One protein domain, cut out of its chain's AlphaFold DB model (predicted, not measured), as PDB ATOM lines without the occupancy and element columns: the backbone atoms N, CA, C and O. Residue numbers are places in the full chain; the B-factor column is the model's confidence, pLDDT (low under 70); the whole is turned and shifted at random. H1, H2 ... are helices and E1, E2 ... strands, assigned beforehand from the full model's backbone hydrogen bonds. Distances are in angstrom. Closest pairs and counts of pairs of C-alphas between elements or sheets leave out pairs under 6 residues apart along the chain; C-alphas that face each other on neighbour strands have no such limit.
ATOM      1  N   LEU A   3     126.953 146.663  79.164       80.94
ATOM      2  CA  LEU A   3     126.218 146.572  80.421       80.94
ATOM      3  C   LEU A   3     126.183 147.947  81.087       80.94
ATOM      4  O   LEU A   3     127.216 148.475  81.494       80.94
ATOM      5  N   SER A   4     124.986 148.512  81.191       83.12
ATOM      6  CA  SER A   4     124.694 149.779  81.851       83.12
ATOM      7  C   SER A   4     124.046 149.488  83.206       83.12
ATOM      8  O   SER A   4     122.860 149.161  83.289       83.12
ATOM      9  N   LYS A   5     124.842 149.549  84.278       83.00
ATOM     10  CA  LYS A   5     124.362 149.329  85.650       83.00
ATOM     11  C   LYS A   5     123.922 150.652  86.271       83.00
ATOM     12  O   LYS A   5     124.686 151.614  86.293       83.00
ATOM     13  N   ILE A   6     122.709 150.682  86.813       77.94
ATOM     14  CA  ILE A   6     122.165 151.799  87.585       77.94
ATOM     15  C   ILE A   6     122.118 151.361  89.051       77.94
ATOM     16  O   ILE A   6     121.193 150.675  89.479       77.94
ATOM     17  N   GLU A   7     123.136 151.759  89.813       74.06
ATOM     18  CA  GLU A   7     123.317 151.427  91.232       74.06
ATOM     19  C   GLU A   7     123.102 152.658  92.135       74.06
ATOM     20  O   GLU A   7     123.150 153.806  91.686       74.06
ATOM     21  N   GLY A   8     122.830 152.428  93.425       62.50
ATOM     22  CA  GLY A   8     122.511 153.479  94.400       62.50
ATOM     23  C   GLY A   8     121.663 152.974  95.581       62.50
ATOM     24  O   GLY A   8     121.036 151.919  95.478       62.50
ATOM     25  N   PRO A   9     121.616 153.692  96.716       58.72
ATOM     26  CA  PRO A   9     120.875 153.264  97.909       58.72
ATOM     27  C   PRO A   9     119.351 153.210  97.675       58.72
ATOM     28  O   PRO A   9     118.841 153.763  96.693       58.72
ATOM     29  N   ALA A  10     118.600 152.556  98.567       61.50
ATOM     30  CA  ALA A  10     117.134 152.567  98.524       61.50
ATOM     31  C   ALA A  10     116.600 154.017  98.531       61.50
ATOM     32  O   ALA A  10     117.132 154.872  99.234       61.50
ATOM     33  N   GLY A  11     115.595 154.319  97.703       63.50
ATOM     34  CA  GLY A  11     115.038 155.675  97.573       63.50
ATOM     35  C   GLY A  11     115.854 156.660  96.720       63.50
ATOM     36  O   GLY A  11     115.423 157.792  96.527       63.50
ATOM     37  N   SER A  12     116.982 156.251  96.128       71.19
ATOM     38  CA  SER A  12     117.803 157.117  95.251       71.19
ATOM     39  C   SER A  12     117.211 157.399  93.854       71.19
ATOM     40  O   SER A  12     117.860 158.036  93.022       71.19
ATOM     41  N   GLY A  13     115.991 156.925  93.567       79.19
ATOM     42  CA  GLY A  13     115.308 157.148  92.286       79.19
ATOM     43  C   GLY A  13     115.851 156.325  91.109       79.19
ATOM     44  O   GLY A  13     115.660 156.714  89.958       79.19
ATOM     45  N   LYS A  14     116.531 155.198  91.362       82.88
ATOM     46  CA  LYS A  14     117.091 154.302  90.322       82.88
ATOM     47  C   LYS A  14     116.038 153.814  89.332       82.88
ATOM     48  O   LYS A  14     116.220 153.972  88.130       82.88
ATOM     49  N   THR A  15     114.920 153.308  89.843       83.19
ATOM     50  CA  THR A  15     113.772 152.873  89.043       83.19
ATOM     51  C   THR A  15     113.222 154.013  88.187       83.19
ATOM     52  O   THR A  15     112.942 153.821  87.007       83.19
ATOM     53  N   THR A  16     113.158 155.236  88.720       85.31
ATOM     54  CA  THR A  16     112.752 156.425  87.953       85.31
ATOM     55  C   THR A  16     113.745 156.753  86.837       85.31
ATOM     56  O   THR A  16     113.328 157.066  85.724       85.31
ATOM     57  N   LYS A  17     115.059 156.645  87.093       85.50
ATOM     58  CA  LYS A  17     116.098 156.832  86.065       85.50
ATOM     59  C   LYS A  17     115.999 155.780  84.960       85.50
ATOM     60  O   LYS A  17     116.074 156.142  83.790       85.50
ATOM     61  N   LEU A  18     115.792 154.510  85.315       88.62
ATOM     62  CA  LEU A  18     115.609 153.421  84.351       88.62
ATOM     63  C   LEU A  18     114.358 153.634  83.496       88.62
ATOM     64  O   LEU A  18     114.431 153.531  82.276       88.62
ATOM     65  N   ARG A  19     113.225 153.980  84.120       87.31
ATOM     66  CA  ARG A  19     111.959 154.239  83.419       87.31
ATOM     67  C   ARG A  19     112.061 155.426  82.470       87.31
ATOM     68  O   ARG A  19     111.626 155.305  81.332       87.31
ATOM     69  N   LYS A  20     112.704 156.519  82.888       88.88
ATOM     70  CA  LYS A  20     112.960 157.675  82.017       88.88
ATOM     71  C   LYS A  20     113.844 157.305  80.820       88.88
ATOM     72  O   LYS A  20     113.556 157.708  79.700       88.88
ATOM     73  N   LEU A  21     114.884 156.499  81.036       89.50
ATOM     74  CA  LEU A  21     115.737 156.013  79.948       89.50
ATOM     75  C   LEU A  21     114.975 155.091  78.983       89.50
ATOM     76  O   LEU A  21     115.188 155.150  77.774       89.50
ATOM     77  N   ALA A  22     114.075 154.251  79.500       88.81
ATOM     78  CA  ALA A  22     113.200 153.419  78.680       88.81
ATOM     79  C   ALA A  22     112.214 154.267  77.859       88.81
ATOM     80  O   ALA A  22     112.027 153.994  76.678       88.81
ATOM     81  N   GLU A  23     111.649 155.324  78.444       90.31
ATOM     82  CA  GLU A  23     110.747 156.274  77.780       90.31
ATOM     83  C   GLU A  23     111.449 157.054  76.654       90.31
ATOM     84  O   GLU A  23     110.938 157.125  75.537       90.31
ATOM     85  N   GLU A  24     112.674 157.545  76.882       90.62
ATOM     86  CA  GLU A  24     113.506 158.182  75.844       90.62
ATOM     87  C   GLU A  24     113.749 157.247  74.644       90.62
ATOM     88  O   GLU A  24     113.875 157.698  73.502       90.62
ATOM     89  N   LYS A  25     113.761 155.931  74.894       88.75
ATOM     90  CA  LYS A  25     113.898 154.883  73.877       88.75
ATOM     91  C   LYS A  25     112.571 154.302  73.377       88.75
ATOM     92  O   LYS A  25     112.612 153.431  72.509       88.75
ATOM     93  N   ARG A  26     111.417 154.785  73.858       88.31
ATOM     94  CA  ARG A  26     110.063 154.274  73.546       88.31
ATOM     95  C   ARG A  26     109.870 152.788  73.885       88.31
ATOM     96  O   ARG A  26     109.255 152.030  73.132       88.31
ATOM     97  N   LEU A  27     110.477 152.347  74.983       88.44
ATOM     98  CA  LEU A  27     110.482 150.967  75.477       88.44
ATOM     99  C   LEU A  27     109.918 150.855  76.902       88.44
ATOM    100  O   LEU A  27     110.143 149.858  77.584       88.44
ATOM    101  N   GLU A  28     109.140 151.836  77.352       82.38
ATOM    102  CA  GLU A  28     108.553 151.905  78.694       82.38
ATOM    103  C   GLU A  28     107.671 150.693  79.046       82.38
ATOM    104  O   GLU A  28     107.627 150.277  80.203       82.38
ATOM    105  N   ASN A  29     107.044 150.066  78.044       82.88
ATOM    106  CA  ASN A  29     106.218 148.860  78.198       82.88
ATOM    107  C   ASN A  29     107.012 147.539  78.107       82.88
ATOM    108  O   ASN A  29     106.421 146.464  78.180       82.88
ATOM    109  N   HIS A  30     108.333 147.599  77.920       85.00
ATOM    110  CA  HIS A  30     109.214 146.435  77.738       85.00
ATOM    111  C   HIS A  30     110.205 146.253  78.900       85.00
ATOM    112  O   HIS A  30     111.216 145.564  78.758       85.00
ATOM    113  N   ILE A  31     109.922 146.871  80.048       88.31
ATOM    114  CA  ILE A  31     110.723 146.723  81.263       88.31
ATOM    115  C   ILE A  31     110.385 145.383  81.920       88.31
ATOM    116  O   ILE A  31     109.243 145.139  82.308       88.31
ATOM    117  N   LEU A  32     111.389 144.524  82.071       88.19
ATOM    118  CA  LEU A  32     111.269 143.272  82.808       88.19
ATOM    119  C   LEU A  32     111.463 143.553  84.300       88.19
ATOM    120  O   LEU A  32     112.532 143.990  84.712       88.19
ATOM    121  N   VAL A  33     110.439 143.305  85.114       85.62
ATOM    122  CA  VAL A  33     110.505 143.512  86.568       85.62
ATOM    123  C   VAL A  33     110.846 142.180  87.231       85.62
ATOM    124  O   VAL A  33     109.994 141.293  87.308       85.62
ATOM    125  N   ALA A  34     112.094 142.015  87.678       81.56
ATOM    126  CA  ALA A  34     112.605 140.709  88.099       81.56
ATOM    127  C   ALA A  34     111.804 140.058  89.252       81.56
ATOM    128  O   ALA A  34     111.488 138.876  89.119       81.56
ATOM    129  N   PRO A  35     111.374 140.771  90.316       74.75
ATOM    130  CA  PRO A  35     110.584 140.175  91.403       74.75
ATOM    131  C   PRO A  35     109.196 139.658  91.001       74.75
ATOM    132  O   PRO A  35     108.598 138.869  91.727       74.75
ATOM    133  N   GLN A  36     108.661 140.092  89.856       80.00
ATOM    134  CA  GLN A  36     107.347 139.660  89.361       80.00
ATOM    135  C   GLN A  36     107.428 138.383  88.511       80.00
ATOM    136  O   GLN A  36     106.416 137.906  87.999       80.00
ATOM    137  N   MET A  37     108.630 137.832  88.330       79.00
ATOM    138  CA  MET A  37     108.904 136.698  87.457       79.00
ATOM    139  C   MET A  37     109.768 135.670  88.191       79.00
ATOM    140  O   MET A  37     110.609 136.013  89.017       79.00
ATOM    141  N   SER A  38     109.615 134.385  87.866       82.88
ATOM    142  CA  SER A  38     110.623 133.402  88.276       82.88
ATOM    143  C   SER A  38     111.936 133.644  87.522       82.88
ATOM    144  O   SER A  38     111.926 134.167  86.404       82.88
ATOM    145  N   ALA A  39     113.070 133.214  88.090       79.31
ATOM    146  CA  ALA A  39     114.379 133.348  87.443       79.31
ATOM    147  C   ALA A  39     114.386 132.751  86.021       79.31
ATOM    148  O   ALA A  39     114.850 133.382  85.072       79.31
ATOM    149  N   GLU A  40     113.780 131.574  85.844       83.00
ATOM    150  CA  GLU A  40     113.653 130.932  84.532       83.00
ATOM    151  C   GLU A  40     112.717 131.684  83.575       83.00
ATOM    152  O   GLU A  40     112.979 131.737  82.370       83.00
ATOM    153  N   ALA A  41     111.648 132.309  84.082       76.25
ATOM    154  CA  ALA A  41     110.778 133.150  83.266       76.25
ATOM    155  C   ALA A  41     111.510 134.413  82.784       76.25
ATOM    156  O   ALA A  41     111.379 134.776  81.613       76.25
ATOM    157  N   LEU A  42     112.329 135.032  83.639       86.81
ATOM    158  CA  LEU A  42     113.136 136.197  83.278       86.81
ATOM    159  C   LEU A  42     114.191 135.842  82.223       86.81
ATOM    160  O   LEU A  42     114.249 136.484  81.174       86.81
ATOM    161  N   LYS A  43     114.963 134.769  82.436       89.19
ATOM    162  CA  LYS A  43     115.943 134.262  81.456       89.19
ATOM    163  C   LYS A  43     115.289 133.961  80.109       89.19
ATOM    164  O   LYS A  43     115.833 134.299  79.057       89.19
ATOM    165  N   ARG A  44     114.103 133.341  80.120       87.50
ATOM    166  CA  ARG A  44     113.333 133.050  78.903       87.50
ATOM    167  C   ARG A  44     112.894 134.328  78.187       87.50
ATOM    168  O   ARG A  44     113.055 134.402  76.971       87.50
ATOM    169  N   ALA A  45     112.390 135.322  78.917       86.25
ATOM    170  CA  ALA A  45     111.986 136.608  78.354       86.25
ATOM    171  C   ALA A  45     113.175 137.347  77.721       86.25
ATOM    172  O   ALA A  45     113.075 137.813  76.586       86.25
ATOM    173  N   VAL A  46     114.327 137.371  78.402       88.88
ATOM    174  CA  VAL A  46     115.571 137.939  77.866       88.88
ATOM    175  C   VAL A  46     115.967 137.245  76.566       88.88
ATOM    176  O   VAL A  46     116.120 137.917  75.548       88.88
ATOM    177  N   ARG A  47     116.057 135.906  76.555       88.31
ATOM    178  CA  ARG A  47     116.376 135.138  75.336       88.31
ATOM    179  C   ARG A  47     115.429 135.503  74.196       88.31
ATOM    180  O   ARG A  47     115.876 135.807  73.098       88.31
ATOM    181  N   GLN A  48     114.128 135.537  74.461       85.62
ATOM    182  CA  GLN A  48     113.124 135.853  73.449       85.62
ATOM    183  C   GLN A  48     113.289 137.263  72.865       85.62
ATOM    184  O   GLN A  48     113.142 137.438  71.656       85.62
ATOM    185  N   LEU A  49     113.596 138.266  73.689       87.12
ATOM    186  CA  LEU A  49     113.815 139.639  73.229       87.12
ATOM    187  C   LEU A  49     115.092 139.761  72.393       87.12
ATOM    188  O   LEU A  49     115.067 140.383  71.331       87.12
ATOM    189  N   VAL A  50     116.177 139.110  72.818       85.25
ATOM    190  CA  VAL A  50     117.433 139.060  72.055       85.25
ATOM    191  C   VAL A  50     117.212 138.415  70.686       85.25
ATOM    192  O   VAL A  50     117.588 138.988  69.668       85.25
ATOM    193  N   TRP A  51     116.522 137.272  70.638       82.38
ATOM    194  CA  TRP A  51     116.197 136.573  69.387       82.38
ATOM    195  C   TRP A  51     115.309 137.396  68.451       82.38
ATOM    196  O   TRP A  51     115.387 137.256  67.233       82.38
ATOM    197  N   ARG A  52     114.474 138.281  69.004       83.75
ATOM    198  CA  ARG A  52     113.656 139.235  68.242       83.75
ATOM    199  C   ARG A  52     114.438 140.467  67.771       83.75
ATOM    200  O   ARG A  52     113.852 141.334  67.129       83.75
ATOM    201  N   GLY A  53     115.736 140.549  68.064       83.44
ATOM    202  CA  GLY A  53     116.612 141.638  67.637       83.44
ATOM    203  C   GLY A  53     116.559 142.876  68.532       83.44
ATOM    204  O   GLY A  53     116.840 143.980  68.058       83.44
ATOM    205  N   ALA A  54     116.187 142.730  69.809       85.50
ATOM    206  CA  ALA A  54     116.219 143.840  70.757       85.50
ATOM    207  C   ALA A  54     117.647 144.394  70.909       85.50
ATOM    208  O   ALA A  54     118.596 143.652  71.156       85.50
ATOM    209  N   LYS A  55     117.789 145.718  70.781       87.12
ATOM    210  CA  LYS A  55     119.066 146.434  70.964       87.12
ATOM    211  C   LYS A  55     119.251 146.957  72.383       87.12
ATOM    212  O   LYS A  55     120.379 147.115  72.836       87.12
ATOM    213  N   ASP A  56     118.145 147.206  73.075       89.19
ATOM    214  CA  ASP A  56     118.109 147.676  74.449       89.19
ATOM    215  C   ASP A  56     117.205 146.748  75.260       89.19
ATOM    216  O   ASP A  56     116.082 146.446  74.855       89.19
ATOM    217  N   LEU A  57     117.714 146.286  76.396       89.31
ATOM    218  CA  LEU A  57     116.987 145.472  77.360       89.31
ATOM    219  C   LEU A  57     116.943 146.227  78.681       89.31
ATOM    220  O   LEU A  57     117.970 146.725  79.134       89.31
ATOM    221  N   PHE A  58     115.766 146.291  79.295       91.88
ATOM    222  CA  PHE A  58     115.556 146.981  80.561       91.88
ATOM    223  C   PHE A  58     115.124 145.975  81.617       91.88
ATOM    224  O   PHE A  58     114.098 145.315  81.447       91.88
ATOM    225  N   ILE A  59     115.897 145.866  82.696       90.06
ATOM    226  CA  ILE A  59     115.559 145.018  83.841       90.06
ATOM    227  C   ILE A  59     115.524 145.881  85.102       90.06
ATOM    228  O   ILE A  59     116.512 146.525  85.458       90.06
ATOM    229  N   ASP A  60     114.373 145.905  85.758       87.69
ATOM    230  CA  ASP A  60     114.155 146.592  87.029       87.69
ATOM    231  C   ASP A  60     114.324 145.595  88.182       87.69
ATOM    232  O   ASP A  60     113.955 144.423  88.052       87.69
ATOM    233  N   GLU A  61     114.883 146.069  89.296       82.06
ATOM    234  CA  GLU A  61     115.066 145.296  90.537       82.06
ATOM    235  C   GLU A  61     115.779 143.939  90.333       82.06
ATOM    236  O   GLU A  61     115.415 142.923  90.926       82.06
ATOM    237  N   CYS A  62     116.804 143.886  89.471       81.38
ATOM    238  CA  CYS A  62     117.516 142.640  89.183       81.38
ATOM    239  C   CYS A  62     118.517 142.295  90.300       81.38
ATOM    240  O   CYS A  62     119.442 143.081  90.544       81.38
ATOM    241  N   PRO A  63     118.429 141.101  90.919       80.69
ATOM    242  CA  PRO A  63     119.466 140.614  91.822       80.69
ATOM    243  C   PRO A  63     120.807 140.468  91.096       80.69
ATOM    244  O   PRO A  63     120.845 140.063  89.932       80.69
ATOM    245  N   LYS A  64     121.918 140.733  91.793       78.50
ATOM    246  CA  LYS A  64     123.264 140.639  91.204       78.50
ATOM    247  C   LYS A  64     123.604 139.227  90.701       78.50
ATOM    248  O   LYS A  64     124.155 139.110  89.617       78.50
ATOM    249  N   SER A  65     123.221 138.177  91.433       76.75
ATOM    250  CA  SER A  65     123.434 136.782  91.010       76.75
ATOM    251  C   SER A  65     122.730 136.462  89.690       76.75
ATOM    252  O   SER A  65     123.325 135.901  88.778       76.75
ATOM    253  N   LEU A  66     121.478 136.899  89.561       81.25
ATOM    254  CA  LEU A  66     120.692 136.694  88.350       81.25
ATOM    255  C   LEU A  66     121.199 137.553  87.183       81.25
ATOM    256  O   LEU A  66     121.096 137.138  86.032       81.25
ATOM    257  N   LEU A  67     121.765 138.731  87.465       84.81
ATOM    258  CA  LEU A  67     122.415 139.564  86.456       84.81
ATOM    259  C   LEU A  67     123.614 138.849  85.825       84.81
ATOM    260  O   LEU A  67     123.746 138.888  84.605       84.81
ATOM    261  N   ASP A  68     124.458 138.211  86.636       82.19
ATOM    262  CA  ASP A  68     125.636 137.492  86.143       82.19
ATOM    263  C   ASP A  68     125.209 136.332  85.218       82.19
ATOM    264  O   ASP A  68     125.678 136.248  84.082       82.19
ATOM    265  N   GLU A  69     124.200 135.546  85.612       83.50
ATOM    266  CA  GLU A  69     123.620 134.485  84.769       83.50
ATOM    267  C   GLU A  69     122.996 135.023  83.466       83.50
ATOM    268  O   GLU A  69     123.105 134.415  82.401       83.50
ATOM    269  N   ILE A  70     122.314 136.171  83.522       86.19
ATOM    270  CA  ILE A  70     121.720 136.809  82.339       86.19
ATOM    271  C   ILE A  70     122.805 137.301  81.383       86.19
ATOM    272  O   ILE A  70     122.653 137.163  80.170       86.19
ATOM    273  N   VAL A  71     123.885 137.875  81.909       84.31
ATOM    274  CA  VAL A  71     125.021 138.338  81.111       84.31
ATOM    275  C   VAL A  71     125.656 137.169  80.363       84.31
ATOM    276  O   VAL A  71     125.849 137.288  79.154       84.31
ATOM    277  N   GLU A  72     125.899 136.040  81.033       83.38
ATOM    278  CA  GLU A  72     126.407 134.817  80.394       83.38
ATOM    279  C   GLU A  72     125.482 134.356  79.263       83.38
ATOM    280  O   GLU A  72     125.916 134.198  78.123       83.38
ATOM    281  N   ILE A  73     124.176 134.263  79.541       83.00
ATOM    282  CA  ILE A  73     123.181 133.872  78.538       83.00
ATOM    283  C   ILE A  73     123.203 134.811  77.333       83.00
ATOM    284  O   ILE A  73     123.123 134.339  76.206       83.00
ATOM    285  N   VAL A  74     123.251 136.129  77.536       82.06
ATOM    286  CA  VAL A  74     123.183 137.099  76.433       82.06
ATOM    287  C   VAL A  74     124.451 137.066  75.590       82.06
ATOM    288  O   VAL A  74     124.345 137.180  74.371       82.06
ATOM    289  N   VAL A  75     125.630 136.904  76.196       80.50
ATOM    290  CA  VAL A  75     126.905 136.821  75.464       80.50
ATOM    291  C   VAL A  75     126.906 135.640  74.492       80.50
ATOM    292  O   VAL A  75     127.318 135.817  73.345       80.50
ATOM    293  N   ASP A  76     126.347 134.501  74.903       80.69
ATOM    294  CA  ASP A  76     126.274 133.276  74.099       80.69
ATOM    295  C   ASP A  76     125.237 133.328  72.961       80.69
ATOM    296  O   ASP A  76     125.177 132.424  72.122       80.69
ATOM    297  N   LEU A  77     124.409 134.377  72.890       77.50
ATOM    298  CA  LEU A  77     123.393 134.502  71.846       77.50
ATOM    299  C   LEU A  77     123.942 135.136  70.554       77.50
ATOM    300  O   LEU A  77     124.657 136.142  70.592       77.50
ATOM    301  N   PRO A  78     123.546 134.624  69.373       66.62
ATOM    302  CA  PRO A  78     123.919 135.225  68.097       66.62
ATOM    303  C   PRO A  78     123.326 136.638  67.969       66.62
ATOM    304  O   PRO A  78     122.144 136.854  68.222       66.62
ATOM    305  N   GLY A  79     124.148 137.615  67.569       65.56
ATOM    306  CA  GLY A  79     123.735 139.025  67.455       65.56
ATOM    307  C   GLY A  79     123.869 139.854  68.743       65.56
ATOM    308  O   GLY A  79     123.535 141.038  68.744       65.56
ATOM    309  N   SER A  80     124.428 139.287  69.817       66.75
ATOM    310  CA  SER A  80     124.630 139.938  71.125       66.75
ATOM    311  C   SER A  80     125.600 141.131  71.127       66.75
ATOM    312  O   SER A  80     125.677 141.907  72.090       66.75
ATOM    313  N   MET A  81     126.351 141.325  70.039       60.94
ATOM    314  CA  MET A  81     127.441 142.299  69.969       60.94
ATOM    315  C   MET A  81     126.964 143.750  70.171       60.94
ATOM    316  O   MET A  81     127.692 144.538  70.775       60.94
ATOM    317  N   HIS A  82     125.718 144.067  69.805       74.25
ATOM    318  CA  HIS A  82     125.146 145.420  69.881       74.25
ATOM    319  C   HIS A  82     124.050 145.600  70.940       74.25
ATOM    320  O   HIS A  82     123.338 146.601  70.916       74.25
ATOM    321  N   ILE A  83     123.902 144.648  71.862       82.94
ATOM    322  CA  ILE A  83     122.865 144.710  72.896       82.94
ATOM    323  C   ILE A  83     123.360 145.538  74.073       82.94
ATOM    324  O   ILE A  83     124.463 145.298  74.570       82.94
ATOM    325  N   THR A  84     122.543 146.488  74.521       85.06
ATOM    326  CA  THR A  84     122.759 147.253  75.749       85.06
ATOM    327  C   THR A  84     121.771 146.796  76.809       85.06
ATOM    328  O   THR A  84     120.558 146.913  76.638       85.06
ATOM    329  N   LEU A  85     122.293 146.262  77.905       86.12
ATOM    330  CA  LEU A  85     121.502 145.821  79.042       86.12
ATOM    331  C   LEU A  85     121.505 146.936  80.097       86.12
ATOM    332  O   LEU A  85     122.543 147.211  80.695       86.12
ATOM    333  N   HIS A  86     120.364 147.598  80.290       88.19
ATOM    334  CA  HIS A  86     120.148 148.628  81.307       88.19
ATOM    335  C   HIS A  86     119.478 147.993  82.517       88.19
ATOM    336  O   HIS A  86     118.354 147.496  82.417       88.19
ATOM    337  N   VAL A  87     120.166 147.989  83.655       85.50
ATOM    338  CA  VAL A  87     119.707 147.247  84.833       85.50
ATOM    339  C   VAL A  87     119.719 148.137  86.053       85.50
ATOM    340  O   VAL A  87     120.762 148.691  86.406       85.50
ATOM    341  N   VAL A  88     118.577 148.226  86.729       83.75
ATOM    342  CA  VAL A  88     118.563 148.654  88.127       83.75
ATOM    343  C   VAL A  88     119.013 147.463  88.935       83.75
ATOM    344  O   VAL A  88     118.274 146.504  89.151       83.75
ATOM    345  N   VAL A  89     120.276 147.522  89.326       73.50
ATOM    346  CA  VAL A  89     120.827 146.585  90.284       73.50
ATOM    347  C   VAL A  89     120.482 147.188  91.626       73.50
ATOM    348  O   VAL A  89     120.966 148.270  91.988       73.50
ATOM    349  N   ASP A  90     119.591 146.536  92.361       63.38
ATOM    350  CA  ASP A  90     119.532 146.869  93.768       63.38
ATOM    351  C   ASP A  90     120.902 146.559  94.368       63.38
ATOM    352  O   ASP A  90     121.456 145.489  94.088       63.38
TER     353      ASP A  90
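What this domain is: This is residues 3 to 90 of the 204 residues of an uncharacterized protein of Pseudomonas sp. FGI182 (UniProt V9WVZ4). A twisted sheet of four parallel strands stands between helices, with H2 and H3 side by side over one face and H1 alone over the other, the three helices running along the strands. These are three layers, helices on both faces of a sheet, and E3 and E4 lie at the core. The printed part has 88 residues with three named helices and four named strands, in the order E1 H1 E2 H2 E3 H3 E4; the sheet runs E1 E4 E3 E2, all parallel, and the class is mixed, helices and strands. The whole is compact, with a radius of gyration of the C-alphas of 12.1 A, and spans 36 by 27 by 20 A.

Where its parts are: E1 is residues 3 to 6, 9.8 A long, and begins at C-alpha 3 at (126.218, 146.572, 80.421). H1, residues 14 to 24, is 15.4 A long. E2, residues 31 to 33, measures 6.2 A. H2, residues 39 to 51, is 18.4 A long and begins at C-alpha 39 at (114.379, 133.348, 87.443). E3, residues 56 to 62, measures 15.6 A, and H3, residues 64 to 75, 16.6 A. E4, residues 84 to 89, is 14.7 A long and ends at C-alpha 89 at (120.827, 146.585, 90.284).

How they stand to each other: E1 and E2 are the edge strands. E1 is parallel to E4 at 30 degrees, with N 4 and O 85 2.8 A apart, within hydrogen-bond range. E4 is parallel to E3 at 13 degrees, with N 86 and O 57 at 2.8 A. E3 is parallel to E2 at 22 degrees, with N 32 and O 58 at 2.9 A. E1, H1, E2 form a split strand-helix-strand unit, two strands running the same way with E4 and E3 between them. E2, H2, E3 and E3, H3, E4 are strand-helix-strand units, parallel neighbour strands joined through a helix. The three crossovers are right-handed. H1 is on the sheet over E4 and E3, at a height over the sheet of 8.9 A; its closest C-alphas to E4 are those of Lys 14 and Val 88, 6.2 A. On the opposite face, H2 is over E3 and E2 at a height of 10.0 A, and H3 is over E4 at 9.6 A. H2 and H3 touch, the closest C-alphas being those of Lys 43 and Ile 70, 6.4 A, at a shallow tilt of 30 degrees, the same way. H1 is apart from H2 and from H3. In H1, H2 and H3 every O i to N i+4 pair is within hydrogen-bond range.

The domain as a whole: The C-alphas of Gly 11 and Pro 78 are the two farthest apart, 37.0 A. The printed part has no cut, and no link is long. The mean pLDDT of the printed part is 81.8; residues 8 to 11, 78 to 81 and 90 are under 70.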